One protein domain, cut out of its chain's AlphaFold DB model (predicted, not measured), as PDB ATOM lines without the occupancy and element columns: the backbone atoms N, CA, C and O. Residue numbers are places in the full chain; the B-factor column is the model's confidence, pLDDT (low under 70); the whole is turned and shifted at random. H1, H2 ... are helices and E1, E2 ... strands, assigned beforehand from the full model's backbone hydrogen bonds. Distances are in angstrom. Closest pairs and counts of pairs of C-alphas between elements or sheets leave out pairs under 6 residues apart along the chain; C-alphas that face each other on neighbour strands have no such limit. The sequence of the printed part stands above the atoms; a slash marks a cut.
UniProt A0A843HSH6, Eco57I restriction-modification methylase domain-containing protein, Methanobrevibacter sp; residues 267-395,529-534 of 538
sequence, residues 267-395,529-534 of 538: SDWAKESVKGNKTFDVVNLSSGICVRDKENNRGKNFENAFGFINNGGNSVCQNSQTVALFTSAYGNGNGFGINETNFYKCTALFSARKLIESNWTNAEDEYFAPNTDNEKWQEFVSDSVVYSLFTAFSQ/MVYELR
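Overview. This is residues 267 to 395 and 529 to 534 of the 538 residues of the protein "Eco57I restriction-modification methylase domain-containing protein" of Methanobrevibacter sp (UniProt A0A843HSH6). Loops make up most of this domain, built round a small sheet with H2 packed on one face and H3 crossing H2; hairpin E1-E2 lies at one end, short H4 near the other. The printed 135 residues include four helices and five strands, H1 E1 E2 E3 E4 E5 H2 H3 H4; sheet E4-E3-E5 is antiparallel. The class is mixed, two layers, a helix on one face of a sheet, with 53 residues in named elements, under half. It is compact, radius of gyration of the C-alphas 14.5 A, spanning 43 by 33 by 26 A.

Arrangement. H1, residues 267 to 270, touches H2, residues 343 to 354, through 345 to 349 alone, closest C-alphas Ala 270 and Lys 345, 4.9 A. E1, 279 to 281, and E2, 300 to 302, form an antiparallel hairpin, N 280 to O 301 2.8 A. E3, 307 to 311, pairs with E4, 323 to 326, N 310 to O 324 2.8 A, a hairpin, and with E5, 335 to 338, N 309 to O 336 2.9 A. H2 lies over E4 and E3, height over the sheet 9.2 A. H3, 377 to 390, touches H2, about perpendicular at 74 degrees, closest C-alphas Ala 348 and Ser 384, 5.2 A. H4, 529 to 532, is close but not clearly touching H2, closest C-alphas Ala 352 and Val 530, 5.6 A. Every O i to N i+4 pair is within hydrogen-bond range in H2, 7 of 10 in H3; H1 and H4 are too short for one.

Along the chain. From first to last C-alpha H2 measures 16.4 A and H3 20.4 A. H1 begins at C-alpha 267 (-28.368, -18.817, -42.850); H4 ends at C-alpha 532 (-30.840, -36.061, -37.532).

Size, cuts and confidence. Residues 396 to 528 are not printed, C-alphas 395 and 529 lying 24.0 A apart. Links E1 to E2, E3 to E4 and H2 to H3 are long. No printed residue is under pLDDT 70.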
ATOM      1  N   SER A 267     -28.065 -20.248 -42.696       95.94
ATOM      2  CA  SER A 267     -28.368 -18.817 -42.850       95.94
ATOM      3  C   SER A 267     -28.907 -18.465 -44.240       95.94
ATOM      4  O   SER A 267     -29.831 -17.662 -44.365       95.94
ATOM      5  N   ASP A 268     -28.327 -19.032 -45.303       96.81
ATOM      6  CA  ASP A 268     -28.757 -18.769 -46.680       96.81
ATOM      7  C   ASP A 268     -30.107 -19.441 -46.993       96.81
ATOM      8  O   ASP A 268     -30.930 -18.835 -47.676       96.81
ATOM      9  N   TRP A 269     -30.377 -20.628 -46.435       97.88
ATOM     10  CA  TRP A 269     -31.685 -21.297 -46.494       97.88
ATOM     11  C   TRP A 269     -32.788 -20.523 -45.759       97.88
ATOM     12  O   TRP A 269     -33.891 -20.376 -46.293       97.88
ATOM     13  N   ALA A 270     -32.498 -19.998 -44.562       98.12
ATOM     14  CA  ALA A 270     -33.489 -19.312 -43.736       98.12
ATOM     15  C   ALA A 270     -33.908 -17.944 -44.291       98.12
ATOM     16  O   ALA A 270     -35.082 -17.592 -44.218       98.12
ATOM     17  N   LYS A 271     -32.988 -17.178 -44.893       96.62
ATOM     18  CA  LYS A 271     -33.293 -15.849 -45.466       96.62
ATOM     19  C   LYS A 271     -33.712 -15.862 -46.939       96.62
ATOM     20  O   LYS A 271     -33.884 -14.800 -47.529       96.62
ATOM     21  N   GLU A 272     -33.832 -17.037 -47.547       97.00
ATOM     22  CA  GLU A 272     -34.026 -17.211 -48.992       97.00
ATOM     23  C   GLU A 272     -35.221 -16.424 -49.554       97.00
ATOM     24  O   GLU A 272     -35.059 -15.695 -50.528       97.00
ATOM     25  N   SER A 273     -36.383 -16.497 -48.897       97.19
ATOM     26  CA  SER A 273     -37.630 -15.841 -49.325       97.19
ATOM     27  C   SER A 273     -37.686 -14.331 -49.060       97.19
ATOM     28  O   SER A 273     -38.602 -13.664 -49.529       97.19
ATOM     29  N   VAL A 274     -36.713 -13.785 -48.324       97.00
ATOM     30  CA  VAL A 274     -36.593 -12.345 -48.014       97.00
ATOM     31  C   VAL A 274     -35.326 -11.728 -48.623       97.00
ATOM     32  O   VAL A 274     -35.002 -10.558 -48.399       97.00
ATOM     33  N   LYS A 275     -34.574 -12.514 -49.404       95.38
ATOM     34  CA  LYS A 275     -33.334 -12.094 -50.054       95.38
ATOM     35  C   LYS A 275     -33.643 -11.090 -51.165       95.38
ATOM     36  O   LYS A 275     -34.349 -11.400 -52.113       95.38
ATOM     37  N   GLY A 276     -33.032  -9.910 -51.079       93.94
ATOM     38  CA  GLY A 276     -33.230  -8.826 -52.048       93.94
ATOM     39  C   GLY A 276     -34.287  -7.800 -51.636       93.94
ATOM     40  O   GLY A 276     -34.372  -6.756 -52.281       93.94
ATOM     41  N   ASN A 277     -35.022  -8.027 -50.540       96.44
ATOM     42  CA  ASN A 277     -35.916  -7.018 -49.972       96.44
ATOM     43  C   ASN A 277     -35.138  -5.730 -49.659       96.44
ATOM     44  O   ASN A 277     -34.063  -5.762 -49.047       96.44
ATOM     45  N   LYS A 278     -35.691  -4.580 -50.059       97.38
ATOM     46  CA  LYS A 278     -35.112  -3.271 -49.745       97.38
ATOM     47  C   LYS A 278     -35.180  -3.048 -48.234       97.38
ATOM     48  O   LYS A 278     -36.259  -3.091 -47.652       97.38
ATOM     49  N   THR A 279     -34.030  -2.792 -47.615       97.44
ATOM     50  CA  THR A 279     -33.941  -2.555 -46.169       97.44
ATOM     51  C   THR A 279     -33.740  -1.081 -45.833       97.44
ATOM     52  O   THR A 279     -33.086  -0.334 -46.566       97.44
ATOM     53  N   PHE A 280     -34.293  -0.670 -44.697       96.25
ATOM     54  CA  PHE A 280     -34.244   0.680 -44.150       96.25
ATOM     55  C   PHE A 280     -33.915   0.654 -42.651       96.25
ATOM     56  O   PHE A 280     -33.886  -0.401 -42.013       96.25
ATOM     57  N   ASP A 281     -33.582   1.823 -42.112       95.88
ATOM     58  CA  ASP A 281     -33.325   2.012 -40.686       95.88
ATOM     59  C   ASP A 281     -34.632   1.914 -39.886       95.88
ATOM     60  O   ASP A 281     -35.644   2.495 -40.271       95.88
ATOM     61  N   VAL A 282     -34.594   1.177 -38.781       96.38
ATOM     62  CA  VAL A 282     -35.705   0.981 -37.836       96.38
ATOM     63  C   VAL A 282     -35.176   1.175 -36.418       96.38
ATOM     64  O   VAL A 282     -33.961   1.259 -36.233       96.38
ATOM     65  N   VAL A 283     -36.046   1.206 -35.404       97.44
ATOM     66  CA  VAL A 283     -35.604   1.276 -34.000       97.44
ATOM     67  C   VAL A 283     -34.644   0.124 -33.709       97.44
ATOM     68  O   VAL A 283     -35.020  -1.043 -33.806       97.44
ATOM     69  N   ASN A 284     -33.387   0.439 -33.411       97.69
ATOM     70  CA  ASN A 284     -32.358  -0.569 -33.184       97.69
ATOM     71  C   ASN A 284     -32.354  -0.990 -31.705       97.69
ATOM     72  O   ASN A 284     -32.416  -0.148 -30.814       97.69
ATOM     73  N   LEU A 285     -32.239  -2.291 -31.434       97.56
ATOM     74  CA  LEU A 285     -32.212  -2.870 -30.087       97.56
ATOM     75  C   LEU A 285     -30.811  -3.375 -29.715       97.56
ATOM     76  O   LEU A 285     -30.010  -3.749 -30.575       97.56
ATOM     77  N   SER A 286     -30.509  -3.406 -28.418       95.62
ATOM     78  CA  SER A 286     -29.283  -4.008 -27.861       95.62
ATOM     79  C   SER A 286     -29.549  -5.189 -26.922       95.62
ATOM     80  O   SER A 286     -28.739  -6.112 -26.864       95.62
ATOM     81  N   SER A 287     -30.711  -5.190 -26.278       95.75
ATOM     82  CA  SER A 287     -31.346  -6.299 -25.556       95.75
ATOM     83  C   SER A 287     -32.856  -6.229 -25.829       95.75
ATOM     84  O   SER A 287     -33.281  -5.395 -26.631       95.75
ATOM     85  N   GLY A 288     -33.668  -7.059 -25.173       95.69
ATOM     86  CA  GLY A 288     -35.126  -6.998 -25.294       95.69
ATOM     87  C   GLY A 288     -35.693  -5.609 -24.989       95.69
ATOM     88  O   GLY A 288     -36.460  -5.081 -25.783       95.69
ATOM     89  N   ILE A 289     -35.286  -4.980 -23.888       97.00
ATOM     90  CA  ILE A 289     -35.869  -3.700 -23.441       97.00
ATOM     91  C   ILE A 289     -34.998  -2.470 -23.754       97.00
ATOM     92  O   ILE A 289     -35.477  -1.342 -23.713       97.00
ATOM     93  N   CYS A 290     -33.725  -2.654 -24.122       97.25
ATOM     94  CA  CYS A 290     -32.809  -1.536 -24.359       97.25
ATOM     95  C   CYS A 290     -32.744  -1.128 -25.839       97.25
ATOM     96  O   CYS A 290     -31.979  -1.712 -26.627       97.25
ATOM     97  N   VAL A 291     -33.467  -0.059 -26.193       97.38
ATOM     98  CA  VAL A 291     -33.242   0.691 -27.441       97.38
ATOM     99  C   VAL A 291     -31.809   1.221 -27.476       97.38
ATOM    100  O   VAL A 291     -31.264   1.708 -26.487       97.38
ATOM    101  N   ARG A 292     -31.178   1.106 -28.641       96.06
ATOM    102  CA  ARG A 292     -29.847   1.624 -28.922       96.06
ATOM    103  C   ARG A 292     -29.951   2.639 -30.043       96.06
ATOM    104  O   ARG A 292     -30.040   2.253 -31.206       96.06
ATOM    105  N   ASP A 293     -29.821   3.913 -29.706       94.00
ATOM    106  CA  ASP A 293     -29.588   4.972 -30.684       94.00
ATOM    107  C   ASP A 293     -28.113   5.393 -30.651       94.00
ATOM    108  O   ASP A 293     -27.627   5.957 -29.671       94.00
ATOM    109  N   LYS A 294     -27.359   5.006 -31.684       92.38
ATOM    110  CA  LYS A 294     -25.940   5.344 -31.861       92.38
ATOM    111  C   LYS A 294     -25.657   5.531 -33.345       92.38
ATOM    112  O   LYS A 294     -26.139   4.756 -34.169       92.38
ATOM    113  N   GLU A 295     -24.789   6.484 -33.681       87.62
ATOM    114  CA  GLU A 295     -24.382   6.766 -35.069       87.62
ATOM    115  C   GLU A 295     -23.860   5.523 -35.809       87.62
ATOM    116  O   GLU A 295     -24.086   5.355 -37.004       87.62
ATOM    117  N   ASN A 296     -23.200   4.611 -35.086       90.19
ATOM    118  CA  ASN A 296     -22.618   3.390 -35.639       90.19
ATOM    119  C   ASN A 296     -23.587   2.194 -35.749       90.19
ATOM    120  O   ASN A 296     -23.124   1.066 -35.954       90.19
ATOM    121  N   ASN A 297     -24.898   2.411 -35.596       92.12
ATOM    122  CA  ASN A 297     -25.919   1.377 -35.772       92.12
ATOM    123  C   ASN A 297     -25.905   0.794 -37.194       92.12
ATOM    124  O   ASN A 297     -25.760   1.503 -38.189       92.12
ATOM    125  N   ARG A 298     -26.069  -0.531 -37.285       94.31
ATOM    126  CA  ARG A 298     -26.037  -1.292 -38.549       94.31
ATOM    127  C   ARG A 298     -27.269  -2.167 -38.762       94.31
ATOM    128  O   ARG A 298     -27.396  -2.762 -39.832       94.31
ATOM    129  N   GLY A 299     -28.151  -2.275 -37.768       95.25
ATOM    130  CA  GLY A 299     -29.411  -2.993 -37.896       95.25
ATOM    131  C   GLY A 299     -30.345  -2.270 -38.859       95.25
ATOM    132  O   GLY A 299     -30.598  -1.073 -38.729       95.25
ATOM    133  N   LYS A 300     -30.846  -3.014 -39.843       96.62
ATOM    134  CA  LYS A 300     -31.845  -2.571 -40.815       96.62
ATOM    135  C   LYS A 300     -32.887  -3.665 -40.979       96.62
ATOM    136  O   LYS A 300     -32.551  -4.843 -40.845       96.62
ATOM    137  N   ASN A 301     -34.115  -3.286 -41.306       97.12
ATOM    138  CA  ASN A 301     -35.194  -4.231 -41.580       97.12
ATOM    139  C   ASN A 301     -35.940  -3.870 -42.873       97.12
ATOM    140  O   ASN A 301     -35.598  -2.877 -43.513       97.12
ATOM    141  N   PHE A 302     -36.889  -4.701 -43.301       97.00
ATOM    142  CA  PHE A 302     -37.678  -4.503 -44.522       97.00
ATOM    143  C   PHE A 302     -39.186  -4.527 -44.235       97.00
ATOM    144  O   PHE A 302     -39.618  -4.910 -43.155       97.00
ATOM    145  N   GLU A 303     -39.966  -4.175 -45.252       95.38
ATOM    146  CA  GLU A 303     -41.432  -4.212 -45.339       95.38
ATOM    147  C   GLU A 303     -42.160  -3.756 -44.054       95.38
ATOM    148  O   GLU A 303     -41.936  -2.645 -43.592       95.38
ATOM    149  N   ASN A 304     -43.087  -4.494 -43.433       94.69
ATOM    150  CA  ASN A 304     -43.526  -5.903 -43.531       94.69
ATOM    151  C   ASN A 304     -42.686  -7.008 -42.845       94.69
ATOM    152  O   ASN A 304     -43.098  -8.167 -42.857       94.69
ATOM    153  N   ALA A 305     -41.597  -6.665 -42.156       97.81
ATOM    154  CA  ALA A 305     -40.969  -7.523 -41.149       97.81
ATOM    155  C   ALA A 305     -41.473  -7.181 -39.736       97.81
ATOM    156  O   ALA A 305     -41.518  -6.013 -39.357       97.81
ATOM    157  N   PHE A 306     -41.793  -8.205 -38.944       97.62
ATOM    158  CA  PHE A 306     -42.266  -8.085 -37.555       97.62
ATOM    159  C   PHE A 306     -41.237  -8.555 -36.512       97.62
ATOM    160  O   PHE A 306     -41.511  -8.592 -35.314       97.62
ATOM    161  N   GLY A 307     -40.051  -8.955 -36.967       98.25
ATOM    162  CA  GLY A 307     -38.956  -9.372 -36.102       98.25
ATOM    163  C   GLY A 307     -37.612  -9.338 -36.807       98.25
ATOM    164  O   GLY A 307     -37.499  -8.952 -37.976       98.25
ATOM    165  N   PHE A 308     -36.583  -9.766 -36.087       98.56
ATOM    166  CA  PHE A 308     -35.212  -9.843 -36.569       98.56
ATOM    167  C   PHE A 308     -34.467 -10.995 -35.890       98.56
ATOM    168  O   PHE A 308     -34.476 -11.110 -34.663       98.56
ATOM    169  N   ILE A 309     -33.773 -11.819 -36.677       98.25
ATOM    170  CA  ILE A 309     -32.823 -12.807 -36.160       98.25
ATOM    171  C   ILE A 309     -31.404 -12.252 -36.293       98.25
ATOM    172  O   ILE A 309     -30.897 -12.065 -37.397       98.25
ATOM    173  N   ASN A 310     -30.745 -11.995 -35.163       97.12
ATOM    174  CA  ASN A 310     -29.290 -11.872 -35.118       97.12
ATOM    175  C   ASN A 310     -28.709 -13.274 -35.341       97.12
ATOM    176  O   ASN A 310     -29.117 -14.213 -34.658       97.12
ATOM    177  N   ASN A 311     -27.822 -13.428 -36.325       94.69
ATOM    178  CA  ASN A 311     -27.275 -14.718 -36.748       94.69
ATOM    179  C   ASN A 311     -25.866 -14.526 -37.339       94.69
ATOM    180  O   ASN A 311     -25.603 -14.832 -38.509       94.69
ATOM    181  N   GLY A 312     -24.971 -13.938 -36.545       90.81
ATOM    182  CA  GLY A 312     -23.619 -13.584 -36.977       90.81
ATOM    183  C   GLY A 312     -22.689 -14.796 -37.040       90.81
ATOM    184  O   GLY A 312     -22.535 -15.497 -36.046       90.81
ATOM    185  N   GLY A 313     -22.052 -15.022 -38.194       90.12
ATOM    186  CA  GLY A 313     -21.208 -16.199 -38.454       90.12
ATOM    187  C   GLY A 313     -22.002 -17.512 -38.523       90.12
ATOM    188  O   GLY A 313     -23.145 -17.574 -38.071       90.12
ATOM    189  N   ASN A 314     -21.426 -18.559 -39.120       94.38
ATOM    190  CA  ASN A 314     -22.126 -19.829 -39.372       94.38
ATOM    191  C   ASN A 314     -21.572 -21.026 -38.576       94.38
ATOM    192  O   ASN A 314     -22.128 -22.113 -38.696       94.38
ATOM    193  N   SER A 315     -20.533 -20.831 -37.759       94.81
ATOM    194  CA  SER A 315     -19.954 -21.869 -36.898       94.81
ATOM    195  C   SER A 315     -20.616 -21.956 -35.515       94.81
ATOM    196  O   SER A 315     -21.262 -21.005 -35.053       94.81
ATOM    197  N   VAL A 316     -20.452 -23.095 -34.837       95.88
ATOM    198  CA  VAL A 316     -20.990 -23.351 -33.486       95.88
ATOM    199  C   VAL A 316     -20.419 -22.400 -32.426       95.88
ATOM    200  O   VAL A 316     -21.168 -21.946 -31.560       95.88
ATOM    201  N   CYS A 317     -19.149 -21.982 -32.511       92.31
ATOM    202  CA  CYS A 317     -18.549 -21.052 -31.536       92.31
ATOM    203  C   CYS A 317     -19.250 -19.681 -31.457       92.31
ATOM    204  O   CYS A 317     -19.134 -18.963 -30.463       92.31
ATOM    205  N   GLN A 318     -20.019 -19.325 -32.489       92.88
ATOM    206  CA  GLN A 318     -20.811 -18.099 -32.553       92.88
ATOM    207  C   GLN A 318     -22.177 -18.218 -31.845       92.88
ATOM    208  O   GLN A 318     -22.792 -17.199 -31.516       92.88
ATOM    209  N   ASN A 319     -22.654 -19.436 -31.562       94.56
ATOM    210  CA  ASN A 319     -24.003 -19.699 -31.048       94.56
ATOM    211  C   ASN A 319     -24.332 -18.921 -29.766       94.56
ATOM    212  O   ASN A 319     -25.444 -18.411 -29.623       94.56
ATOM    213  N   SER A 320     -23.383 -18.782 -28.838       87.94
ATOM    214  CA  SER A 320     -23.583 -18.048 -27.580       87.94
ATOM    215  C   SER A 320     -23.482 -16.523 -27.725       87.94
ATOM    216  O   SER A 320     -24.057 -15.806 -26.911       87.94
ATOM    217  N   GLN A 321     -22.800 -16.013 -28.758       85.38
ATOM    218  CA  GLN A 321     -22.414 -14.596 -28.865       85.38
ATOM    219  C   GLN A 321     -23.286 -13.778 -29.827       85.38
ATOM    220  O   GLN A 321     -23.524 -12.590 -29.605       85.38
ATOM    221  N   THR A 322     -23.719 -14.379 -30.936       91.44
ATOM    222  CA  THR A 322     -24.266 -13.655 -32.101       91.44
ATOM    223  C   THR A 322     -25.564 -14.258 -32.634       91.44
ATOM    224  O   THR A 322     -25.965 -13.962 -33.759       91.44
ATOM    225  N   VAL A 323     -26.244 -15.069 -31.820       97.19
ATOM    226  CA  VAL A 323     -27.566 -15.632 -32.126       97.19
ATOM    227  C   VAL A 323     -28.584 -15.130 -31.101       97.19
ATOM    228  O   VAL A 323     -28.404 -15.347 -29.904       97.19
ATOM    229  N   ALA A 324     -29.629 -14.433 -31.552       98.00
ATOM    230  CA  ALA A 324     -30.715 -13.891 -30.721       98.00
ATOM    231  C   ALA A 324     -31.926 -13.517 -31.598       98.00
ATOM    232  O   ALA A 324     -31.745 -13.150 -32.760       98.00
ATOM    233  N   LEU A 325     -33.139 -13.577 -31.043       98.31
ATOM    234  CA  LEU A 325     -34.371 -13.126 -31.705       98.31
ATOM    235  C   LEU A 325     -34.884 -11.845 -31.059       98.31
ATOM    236  O   LEU A 325     -34.961 -11.773 -29.840       98.31
ATOM    237  N   PHE A 326     -35.264 -10.868 -31.876       98.56
ATOM    238  CA  PHE A 326     -35.735  -9.550 -31.454       98.56
ATOM    239  C   PHE A 326     -37.022  -9.170 -32.201       98.56
ATOM    240  O   PHE A 326     -37.262  -9.639 -33.315       98.56
ATOM    241  N   THR A 327     -37.810  -8.257 -31.630       98.06
ATOM    242  CA  THR A 327     -38.972  -7.627 -32.291       98.06
ATOM    243  C   THR A 327     -38.588  -6.501 -33.256       98.06
ATOM    244  O   THR A 327     -39.356  -6.168 -34.152       98.06
ATOM    245  N   SER A 328     -37.366  -5.967 -33.163       97.75
ATOM    246  CA  SER A 328     -36.797  -5.026 -34.139       97.75
ATOM    247  C   SER A 328     -35.302  -5.292 -34.381       97.75
ATOM    248  O   SER A 328     -34.717  -6.193 -33.785       97.75
ATOM    249  N   ALA A 329     -34.666  -4.559 -35.298       97.38
ATOM    250  CA  ALA A 329     -33.303  -4.849 -35.746       97.38
ATOM    251  C   ALA A 329     -32.250  -4.747 -34.624       97.38
ATOM    252  O   ALA A 329     -32.240  -3.799 -33.841       97.38
ATOM    253  N   TYR A 330     -31.302  -5.686 -34.582       96.75
ATOM    254  CA  TYR A 330     -30.192  -5.638 -33.625       96.75
ATOM    255  C   TYR A 330     -29.144  -4.587 -34.026       96.75
ATOM    256  O   TYR A 330     -28.659  -4.583 -35.158       96.75
ATOM    257  N   GLY A 331     -28.722  -3.754 -33.070       94.94
ATOM    258  CA  GLY A 331     -27.845  -2.589 -33.255       94.94
ATOM    259  C   GLY A 331     -26.552  -2.833 -34.034       94.94
ATOM    260  O   GLY A 331     -26.097  -1.975 -34.790       94.94
ATOM    261  N   ASN A 332     -25.951  -4.016 -33.881       92.69
ATOM    262  CA  ASN A 332     -24.708  -4.382 -34.571       92.69
ATOM    263  C   ASN A 332     -24.927  -4.996 -35.972       92.69
ATOM    264  O   ASN A 332     -23.945  -5.326 -36.637       92.69
ATOM    265  N   GLY A 333     -26.172  -5.163 -36.428       92.44
ATOM    266  CA  GLY A 333     -26.511  -5.875 -37.661       92.44
ATOM    267  C   GLY A 333     -26.262  -7.383 -37.540       92.44
ATOM    268  O   GLY A 333     -26.649  -7.995 -36.550       92.44
ATOM    269  N   ASN A 334     -25.593  -7.978 -38.536       91.88
ATOM    270  CA  ASN A 334     -25.239  -9.412 -38.597       91.88
ATOM    271  C   ASN A 334     -26.440 -10.373 -38.499       91.88
ATOM    272  O   ASN A 334     -26.339 -11.475 -37.966       91.88
ATOM    273  N   GLY A 335     -27.579  -9.952 -39.038       95.56
ATOM    274  CA  GLY A 335     -28.837 -10.681 -39.000       95.56
ATOM    275  C   GLY A 335     -29.744 -10.297 -40.163       95.56
ATOM    276  O   GLY A 335     -29.306  -9.607 -41.087       95.56
ATOM    277  N   PHE A 336     -30.996 -10.738 -40.123       97.62
ATOM    278  CA  PHE A 336     -32.001 -10.406 -41.134       97.62
ATOM    279  C   PHE A 336     -33.418 -10.374 -40.547       97.62
ATOM    280  O   PHE A 336     -33.686 -10.929 -39.482       97.62
ATOM    281  N   GLY A 337     -34.313  -9.684 -41.255       98.19
ATOM    282  CA  GLY A 337     -35.713  -9.535 -40.877       98.19
ATOM    283  C   GLY A 337     -36.514 -10.830 -40.937       98.19
ATOM    284  O   GLY A 337     -36.241 -11.711 -41.757       98.19
ATOM    285  N   ILE A 338     -37.531 -10.906 -40.085       98.69
ATOM    286  CA  ILE A 338     -38.487 -12.010 -40.010       98.69
ATOM    287  C   ILE A 338     -39.851 -11.502 -40.472       98.69
ATOM    288  O   ILE A 338     -40.338 -10.488 -39.971       98.69
ATOM    289  N   ASN A 339     -40.457 -12.215 -41.416       98.38
ATOM    290  CA  ASN A 339     -41.850 -12.061 -41.814       98.38
ATOM    291  C   ASN A 339     -42.505 -13.438 -42.002       98.38
ATOM    292  O   ASN A 339     -41.909 -14.479 -41.718       98.38
ATOM    293  N   GLU A 340     -43.733 -13.460 -42.514       98.19
ATOM    294  CA  GLU A 340     -44.501 -14.699 -42.638       98.19
ATOM    295  C   GLU A 340     -43.845 -15.769 -43.520       98.19
ATOM    296  O   GLU A 340     -44.061 -16.960 -43.309       98.19
ATOM    297  N   THR A 341     -43.034 -15.367 -44.503       98.19
ATOM    298  CA  THR A 341     -42.470 -16.292 -45.498       98.19
ATOM    299  C   THR A 341     -41.233 -17.034 -44.993       98.19
ATOM    300  O   THR A 341     -40.886 -18.080 -45.538       98.19
ATOM    301  N   ASN A 342     -40.551 -16.498 -43.971       98.56
ATOM    302  CA  ASN A 342     -39.358 -17.105 -43.383       98.56
ATOM    303  C   ASN A 342     -39.497 -17.459 -41.896       98.56
ATOM    304  O   ASN A 342     -38.572 -18.073 -41.366       98.56
ATOM    305  N   PHE A 343     -40.613 -17.131 -41.236       98.81
ATOM    306  CA  PHE A 343     -40.829 -17.340 -39.798       98.81
ATOM    307  C   PHE A 343     -40.382 -18.726 -39.302       98.81
ATOM    308  O   PHE A 343     -39.439 -18.810 -38.517       98.81
ATOM    309  N   TYR A 344     -40.975 -19.804 -39.828       98.75
ATOM    310  CA  TYR A 344     -40.644 -21.179 -39.429       98.75
ATOM    311  C   TYR A 344     -39.183 -21.557 -39.707       98.75
ATOM    312  O   TYR A 344     -38.562 -22.272 -38.923       98.75
ATOM    313  N   LYS A 345     -38.590 -21.044 -40.795       98.75
ATOM    314  CA  LYS A 345     -37.163 -21.263 -41.068       98.75
ATOM    315  C   LYS A 345     -36.276 -20.533 -40.054       98.75
ATOM    316  O   LYS A 345     -35.228 -21.046 -39.672       98.75
ATOM    317  N   CYS A 346     -36.686 -19.345 -39.607       98.75
ATOM    318  CA  CYS A 346     -35.957 -18.544 -38.625       98.75
ATOM    319  C   CYS A 346     -36.044 -19.141 -37.219       98.75
ATOM    320  O   CYS A 346     -35.017 -19.207 -36.546       98.75
ATOM    321  N   THR A 347     -37.218 -19.606 -36.782       98.81
ATOM    322  CA  THR A 347     -37.370 -20.270 -35.477       98.81
ATOM    323  C   THR A 347     -36.635 -21.611 -35.445       98.81
ATOM    324  O   THR A 347     -35.934 -21.880 -34.471       98.81
ATOM    325  N   ALA A 348     -36.691 -22.403 -36.523       98.88
ATOM    326  CA  ALA A 348     -35.921 -23.643 -36.653       98.88
ATOM    327  C   ALA A 348     -34.400 -23.395 -36.647       98.88
ATOM    328  O   ALA A 348     -33.681 -24.042 -35.890       98.88
ATOM    329  N   LEU A 349     -33.902 -22.418 -37.421       98.81
ATOM    330  CA  LEU A 349     -32.486 -22.020 -37.401       98.81
ATOM    331  C   LEU A 349     -32.048 -21.547 -36.009       98.81
ATOM    332  O   LEU A 349     -31.004 -21.960 -35.510       98.81
ATOM    333  N   PHE A 350     -32.839 -20.676 -35.380       98.81
ATOM    334  CA  PHE A 350     -32.552 -20.166 -34.045       98.81
ATOM    335  C   PHE A 350     -32.451 -21.302 -33.022       98.81
ATOM    336  O   PHE A 350     -31.469 -21.373 -32.284       98.81
ATOM    337  N   SER A 351     -33.421 -22.217 -33.029       98.75
ATOM    338  CA  SER A 351     -33.465 -23.361 -32.115       98.75
ATOM    339  C   SER A 351     -32.290 -24.306 -32.365       98.75
ATOM    340  O   SER A 351     -31.526 -24.571 -31.442       98.75
ATOM    341  N   ALA A 352     -32.029 -24.700 -33.617       98.62
ATOM    342  CA  ALA A 352     -30.888 -25.548 -33.983       98.62
ATOM    343  C   ALA A 352     -29.527 -24.982 -33.528       98.62
ATOM    344  O   ALA A 352     -28.631 -25.735 -33.141       98.62
ATOM    345  N   ARG A 353     -29.373 -23.652 -33.524       98.31
ATOM    346  CA  ARG A 353     -28.171 -22.980 -33.009       98.31
ATOM    347  C   ARG A 353     -28.148 -22.804 -31.494       98.31
ATOM    348  O   ARG A 353     -27.072 -22.698 -30.923       98.31
ATOM    349  N   LYS A 354     -29.296 -22.751 -30.822       97.56
ATOM    350  CA  LYS A 354     -29.374 -22.571 -29.360       97.56
ATOM    351  C   LYS A 354     -29.431 -23.868 -28.560       97.56
ATOM    352  O   LYS A 354     -29.086 -23.850 -27.385       97.56
ATOM    353  N   LEU A 355     -29.772 -24.979 -29.203       97.94
ATOM    354  CA  LEU A 355     -29.725 -26.323 -28.623       97.94
ATOM    355  C   LEU A 355     -28.293 -26.874 -28.487       97.94
ATOM    356  O   LEU A 355     -28.060 -27.756 -27.658       97.94
ATOM    357  N   ILE A 356     -27.350 -26.365 -29.290       97.50
ATOM    358  CA  ILE A 356     -25.962 -26.840 -29.367       97.50
ATOM    359  C   ILE A 356     -25.013 -25.876 -28.655       97.50
ATOM    360  O   ILE A 356     -24.795 -24.740 -29.088       97.50
ATOM    361  N   GLU A 357     -24.399 -26.379 -27.589       94.19
ATOM    362  CA  GLU A 357     -23.323 -25.706 -26.871       94.19
ATOM    363  C   GLU A 357     -21.976 -25.907 -27.580       94.19
ATOM    364  O   GLU A 357     -21.682 -26.978 -28.119       94.19
ATOM    365  N   SER A 358     -21.147 -24.860 -27.576       93.69
ATOM    366  CA  SER A 358     -19.804 -24.912 -28.153       93.69
ATOM    367  C   SER A 358     -18.811 -25.516 -27.168       93.69
ATOM    368  O   SER A 358     -18.728 -25.100 -26.015       93.69
ATOM    369  N   ASN A 359     -17.996 -26.433 -27.668       93.25
ATOM    370  CA  ASN A 359     -16.865 -27.044 -26.990       93.25
ATOM    371  C   ASN A 359     -15.658 -27.099 -27.950       93.25
ATOM    372  O   ASN A 359     -15.739 -26.667 -29.101       93.25
ATOM    373  N   TRP A 360     -14.532 -27.638 -27.484       93.31
ATOM    374  CA  TRP A 360     -13.289 -27.662 -28.257       93.31
ATOM    375  C   TRP A 360     -13.310 -28.568 -29.500       93.31
ATOM    376  O   TRP A 360     -12.503 -28.340 -30.399       93.31
ATOM    377  N   THR A 361     -14.203 -29.564 -29.576       94.62
ATOM    378  CA  THR A 361     -14.317 -30.450 -30.748       94.62
ATOM    379  C   THR A 361     -15.262 -29.892 -31.803       94.62
ATOM    380  O   THR A 361     -15.013 -30.110 -32.984       94.62
ATOM    381  N   ASN A 362     -16.322 -29.171 -31.415       94.88
ATOM    382  CA  ASN A 362     -17.357 -28.694 -32.341       94.88
ATOM    383  C   ASN A 362     -17.282 -27.197 -32.694       94.88
ATOM    384  O   ASN A 362     -18.032 -26.753 -33.555       94.88
ATOM    385  N   ALA A 363     -16.396 -26.410 -32.068       93.62
ATOM    386  CA  ALA A 363     -16.346 -24.946 -32.208       93.62
ATOM    387  C   ALA A 363     -16.369 -24.424 -33.663       93.62
ATOM    388  O   ALA A 363     -17.022 -23.413 -33.936       93.62
ATOM    389  N   GLU A 364     -15.673 -25.105 -34.577       94.38
ATOM    390  CA  GLU A 364     -15.541 -24.714 -35.990       94.38
ATOM    391  C   GLU A 364     -16.568 -25.381 -36.924       94.38
ATOM    392  O   GLU A 364     -16.590 -25.077 -38.117       94.38
ATOM    393  N   ASP A 365     -17.446 -26.248 -36.404       96.25
ATOM    394  CA  ASP A 365     -18.466 -26.929 -37.206       96.25
ATOM    395  C   ASP A 365     -19.460 -25.905 -37.769       96.25
ATOM    396  O   ASP A 365     -20.028 -25.097 -37.027       96.25
ATOM    397  N   GLU A 366     -19.679 -25.925 -39.088       96.50
ATOM    398  CA  GLU A 366     -20.598 -25.005 -39.763       96.50
ATOM    399  C   GLU A 366     -21.985 -25.625 -40.002       96.50
ATOM    400  O   GLU A 366     -22.120 -26.807 -40.329       96.50
ATOM    401  N   TYR A 367     -23.021 -24.790 -39.875       97.94
ATOM    402  CA  TYR A 367     -24.424 -25.181 -40.026       97.94
ATOM    403  C   TYR A 367     -24.888 -25.273 -41.494       97.94
ATOM    404  O   TYR A 367     -24.870 -24.276 -42.233       97.94
ATOM    405  N   PHE A 368     -25.398 -26.439 -41.896       97.94
ATOM    406  CA  PHE A 368     -26.017 -26.693 -43.204       97.94
ATOM    407  C   PHE A 368     -27.497 -26.277 -43.242       97.94
ATOM    408  O   PHE A 368     -28.177 -26.209 -42.219       97.94
ATOM    409  N   ALA A 369     -28.028 -26.064 -44.446       97.94
ATOM    410  CA  ALA A 369     -29.466 -26.144 -44.677       97.94
ATOM    411  C   ALA A 369     -29.981 -27.548 -44.280       97.94
ATOM    412  O   ALA A 369     -29.361 -28.538 -44.678       97.94
ATOM    413  N   PRO A 370     -31.085 -27.652 -43.522       97.94
ATOM    414  CA  PRO A 370     -31.558 -28.925 -42.995       97.94
ATOM    415  C   PRO A 370     -32.162 -29.821 -44.080       97.94
ATOM    416  O   PRO A 370     -32.652 -29.348 -45.109       97.94
ATOM    417  N   ASN A 371     -32.206 -31.119 -43.794       97.62
ATOM    418  CA  ASN A 371     -33.031 -32.076 -44.515       97.62
ATOM    419  C   ASN A 371     -34.507 -31.903 -44.115       97.62
ATOM    420  O   ASN A 371     -34.947 -32.441 -43.098       97.62
ATOM    421  N   THR A 372     -35.263 -31.164 -44.925       97.44
ATOM    422  CA  THR A 372     -36.696 -30.902 -44.706       97.44
ATOM    423  C   THR A 372     -37.607 -32.088 -45.024       97.44
ATOM    424  O   THR A 372     -38.793 -32.034 -44.709       97.44
ATOM    425  N   ASP A 373     -37.065 -33.151 -45.623       97.56
ATOM    426  CA  ASP A 373     -37.818 -34.343 -46.034       97.56
ATOM    427  C   ASP A 373     -37.764 -35.458 -44.967       97.56
ATOM    428  O   ASP A 373     -38.307 -36.545 -45.154       97.56
ATOM    429  N   ASN A 374     -37.088 -35.208 -43.840       97.50
ATOM    430  CA  ASN A 374     -37.047 -36.102 -42.682       97.50
ATOM    431  C   ASN A 374     -38.396 -36.072 -41.932       97.50
ATOM    432  O   ASN A 374     -38.946 -34.998 -41.697       97.50
ATOM    433  N   GLU A 375     -38.901 -37.231 -41.496       97.12
ATOM    434  CA  GLU A 375     -40.157 -37.364 -40.737       97.12
ATOM    435  C   GLU A 375     -40.232 -36.450 -39.496       97.12
ATOM    436  O   GLU A 375     -41.281 -35.879 -39.201       97.12
ATOM    437  N   LYS A 376     -39.095 -36.216 -38.828       97.38
ATOM    438  CA  LYS A 376     -38.978 -35.353 -37.642       97.38
ATOM    439  C   LYS A 376     -39.018 -33.852 -37.949       97.38
ATOM    440  O   LYS A 376     -39.001 -33.037 -37.026       97.38
ATOM    441  N   TRP A 377     -39.039 -33.456 -39.225       98.19
ATOM    442  CA  TRP A 377     -38.948 -32.053 -39.638       98.19
ATOM    443  C   TRP A 377     -40.119 -31.206 -39.125       98.19
ATOM    444  O   TRP A 377     -39.895 -30.122 -38.586       98.19
ATOM    445  N   GLN A 378     -41.357 -31.695 -39.257       98.19
ATOM    446  CA  GLN A 378     -42.547 -30.927 -38.865       98.19
ATOM    447  C   GLN A 378     -42.629 -30.742 -37.346       98.19
ATOM    448  O   GLN A 378     -42.860 -29.630 -36.880       98.19
ATOM    449  N   GLU A 379     -42.344 -31.798 -36.579       98.62
ATOM    450  CA  GLU A 379     -42.265 -31.730 -35.116       98.62
ATOM    451  C   GLU A 379     -41.203 -30.717 -34.668       98.62
ATOM    452  O   GLU A 379     -41.495 -29.820 -33.879       98.62
ATOM    453  N   PHE A 380     -39.994 -30.775 -35.243       98.81
ATOM    454  CA  PHE A 380     -38.929 -29.824 -34.920       98.81
ATOM    455  C   PHE A 380     -39.304 -28.379 -35.253       98.81
ATOM    456  O   PHE A 380     -38.968 -27.477 -34.488       98.81
ATOM    457  N   VAL A 381     -39.984 -28.132 -36.377       98.62
ATOM    458  CA  VAL A 381     -40.452 -26.791 -36.764       98.62
ATOM    459  C   VAL A 381     -41.499 -26.262 -35.784       98.62
ATOM    460  O   VAL A 381     -41.391 -25.107 -35.365       98.62
ATOM    461  N   SER A 382     -42.472 -27.088 -35.397       98.69
ATOM    462  CA  SER A 382     -43.525 -26.707 -34.455       98.69
ATOM    463  C   SER A 382     -42.969 -26.449 -33.054       98.69
ATOM    464  O   SER A 382     -43.172 -25.371 -32.493       98.69
ATOM    465  N   ASP A 383     -42.172 -27.380 -32.527       98.88
ATOM    466  CA  ASP A 383     -41.479 -27.237 -31.244       98.88
ATOM    467  C   ASP A 383     -40.529 -26.027 -31.245       98.88
ATOM    468  O   ASP A 383     -40.421 -25.315 -30.245       98.88
ATOM    469  N   SER A 384     -39.885 -25.730 -32.382       98.94
ATOM    470  CA  SER A 384     -39.027 -24.549 -32.540       98.94
ATOM    471  C   SER A 384     -39.783 -23.233 -32.384       98.94
ATOM    472  O   SER A 384     -39.170 -22.249 -31.971       98.94
ATOM    473  N   VAL A 385     -41.089 -23.173 -32.679       98.88
ATOM    474  CA  VAL A 385     -41.900 -21.982 -32.372       98.88
ATOM    475  C   VAL A 385     -41.888 -21.743 -30.868       98.88
ATOM    476  O   VAL A 385     -41.438 -20.682 -30.441       98.88
ATOM    477  N   VAL A 386     -42.275 -22.746 -30.073       98.88
ATOM    478  CA  VAL A 386     -42.285 -22.678 -28.603       98.88
ATOM    479  C   VAL A 386     -40.885 -22.398 -28.060       98.88
ATOM    480  O   VAL A 386     -40.690 -21.424 -27.336       98.88
ATOM    481  N   TYR A 387     -39.887 -23.195 -28.450       98.88
ATOM    482  CA  TYR A 387     -38.512 -23.041 -27.977       98.88
ATOM    483  C   TYR A 387     -37.991 -21.613 -28.209       98.88
ATOM    484  O   TYR A 387     -37.393 -21.014 -27.313       98.88
ATOM    485  N   SER A 388     -38.286 -21.024 -29.376       98.69
ATOM    486  CA  SER A 388     -37.817 -19.687 -29.758       98.69
ATOM    487  C   SER A 388     -38.332 -18.526 -28.893       98.69
ATOM    488  O   SER A 388     -37.733 -17.443 -28.915       98.69
ATOM    489  N   LEU A 389     -39.392 -18.732 -28.110       98.75
ATOM    490  CA  LEU A 389     -39.985 -17.722 -27.227       98.75
ATOM    491  C   LEU A 389     -39.316 -17.648 -25.850       98.75
ATOM    492  O   LEU A 389     -39.332 -16.595 -25.216       98.75
ATOM    493  N   PHE A 390     -38.735 -18.756 -25.382       98.56
ATOM    494  CA  PHE A 390     -38.485 -18.961 -23.951       98.56
ATOM    495  C   PHE A 390     -37.000 -19.071 -23.550       98.56
ATOM    496  O   PHE A 390     -36.678 -19.130 -22.357       98.56
ATOM    497  N   THR A 391     -36.076 -19.034 -24.518       95.75
ATOM    498  CA  THR A 391     -34.622 -19.043 -24.262       95.75
ATOM    499  C   THR A 391     -34.145 -17.759 -23.559       95.75
ATOM    500  O   THR A 391     -34.778 -16.709 -23.630       95.75
ATOM    501  N   ALA A 392     -32.939 -17.767 -22.980       94.44
ATOM    502  CA  ALA A 392     -32.279 -16.532 -22.518       94.44
ATOM    503  C   ALA A 392     -31.893 -15.550 -23.657       94.44
ATOM    504  O   ALA A 392     -31.536 -14.401 -23.401       94.44
ATOM    505  N   PHE A 393     -31.966 -15.984 -24.916       96.75
ATOM    506  CA  PHE A 393     -31.661 -15.205 -26.123       96.75
ATOM    507  C   PHE A 393     -32.916 -14.828 -26.924       96.75
ATOM    508  O   PHE A 393     -32.818 -14.305 -28.037       96.75
ATOM    509  N   SER A 394     -34.080 -15.093 -26.338       97.69
ATOM    510  CA  SER A 394     -35.391 -14.662 -26.790       97.69
ATOM    511  C   SER A 394     -35.584 -13.232 -26.279       97.69
ATOM    512  O   SER A 394     -36.020 -12.998 -25.155       97.69
ATOM    513  N   GLN A 395     -35.114 -12.269 -27.073       98.06
ATOM    514  CA  GLN A 395     -35.127 -10.830 -26.794       98.06
ATOM    515  C   GLN A 395     -36.363 -10.163 -27.434       98.06
ATOM    516  O   GLN A 395     -36.337  -8.978 -27.761       98.06
ATOM    517  N   MET A 529     -32.145 -33.930 -32.684       98.56
ATOM    518  CA  MET A 529     -32.796 -33.629 -33.963       98.56
ATOM    519  C   MET A 529     -31.967 -32.664 -34.821       98.56
ATOM    520  O   MET A 529     -32.055 -32.705 -36.043       98.56
ATOM    521  N   VAL A 530     -31.097 -31.840 -34.222       98.62
ATOM    522  CA  VAL A 530     -30.167 -30.968 -34.962       98.62
ATOM    523  C   VAL A 530     -29.245 -31.782 -35.886       98.62
ATOM    524  O   VAL A 530     -29.007 -31.386 -37.028       98.62
ATOM    525  N   TYR A 531     -28.777 -32.948 -35.438       98.00
ATOM    526  CA  TYR A 531     -27.938 -33.845 -36.236       98.00
ATOM    527  C   TYR A 531     -28.776 -34.731 -37.173       98.00
ATOM    528  O   TYR A 531     -28.429 -34.909 -38.339       98.00
ATOM    529  N   GLU A 532     -29.929 -35.231 -36.717       97.88
ATOM    530  CA  GLU A 532     -30.840 -36.061 -37.532       97.88
ATOM    531  C   GLU A 532     -31.424 -35.299 -38.739       97.88
ATOM    532  O   GLU A 532     -31.553 -35.839 -39.842       97.88
ATOM    533  N   LEU A 533     -31.728 -34.011 -38.549       98.38
ATOM    534  CA  LEU A 533     -32.151 -33.072 -39.590       98.38
ATOM    535  C   LEU A 533     -30.967 -32.484 -40.370       98.38
ATOM    536  O   LEU A 533     -31.171 -31.636 -41.234       98.38
ATOM    537  N   ARG A 534     -29.737 -32.942 -40.105       97.38
ATOM    538  CA  ARG A 534     -28.501 -32.549 -40.799       97.38
ATOM    539  C   ARG A 534     -28.193 -31.051 -40.759       97.38
ATOM    540  O   ARG A 534     -27.526 -30.554 -41.658       97.38
TER     541      ARG A 534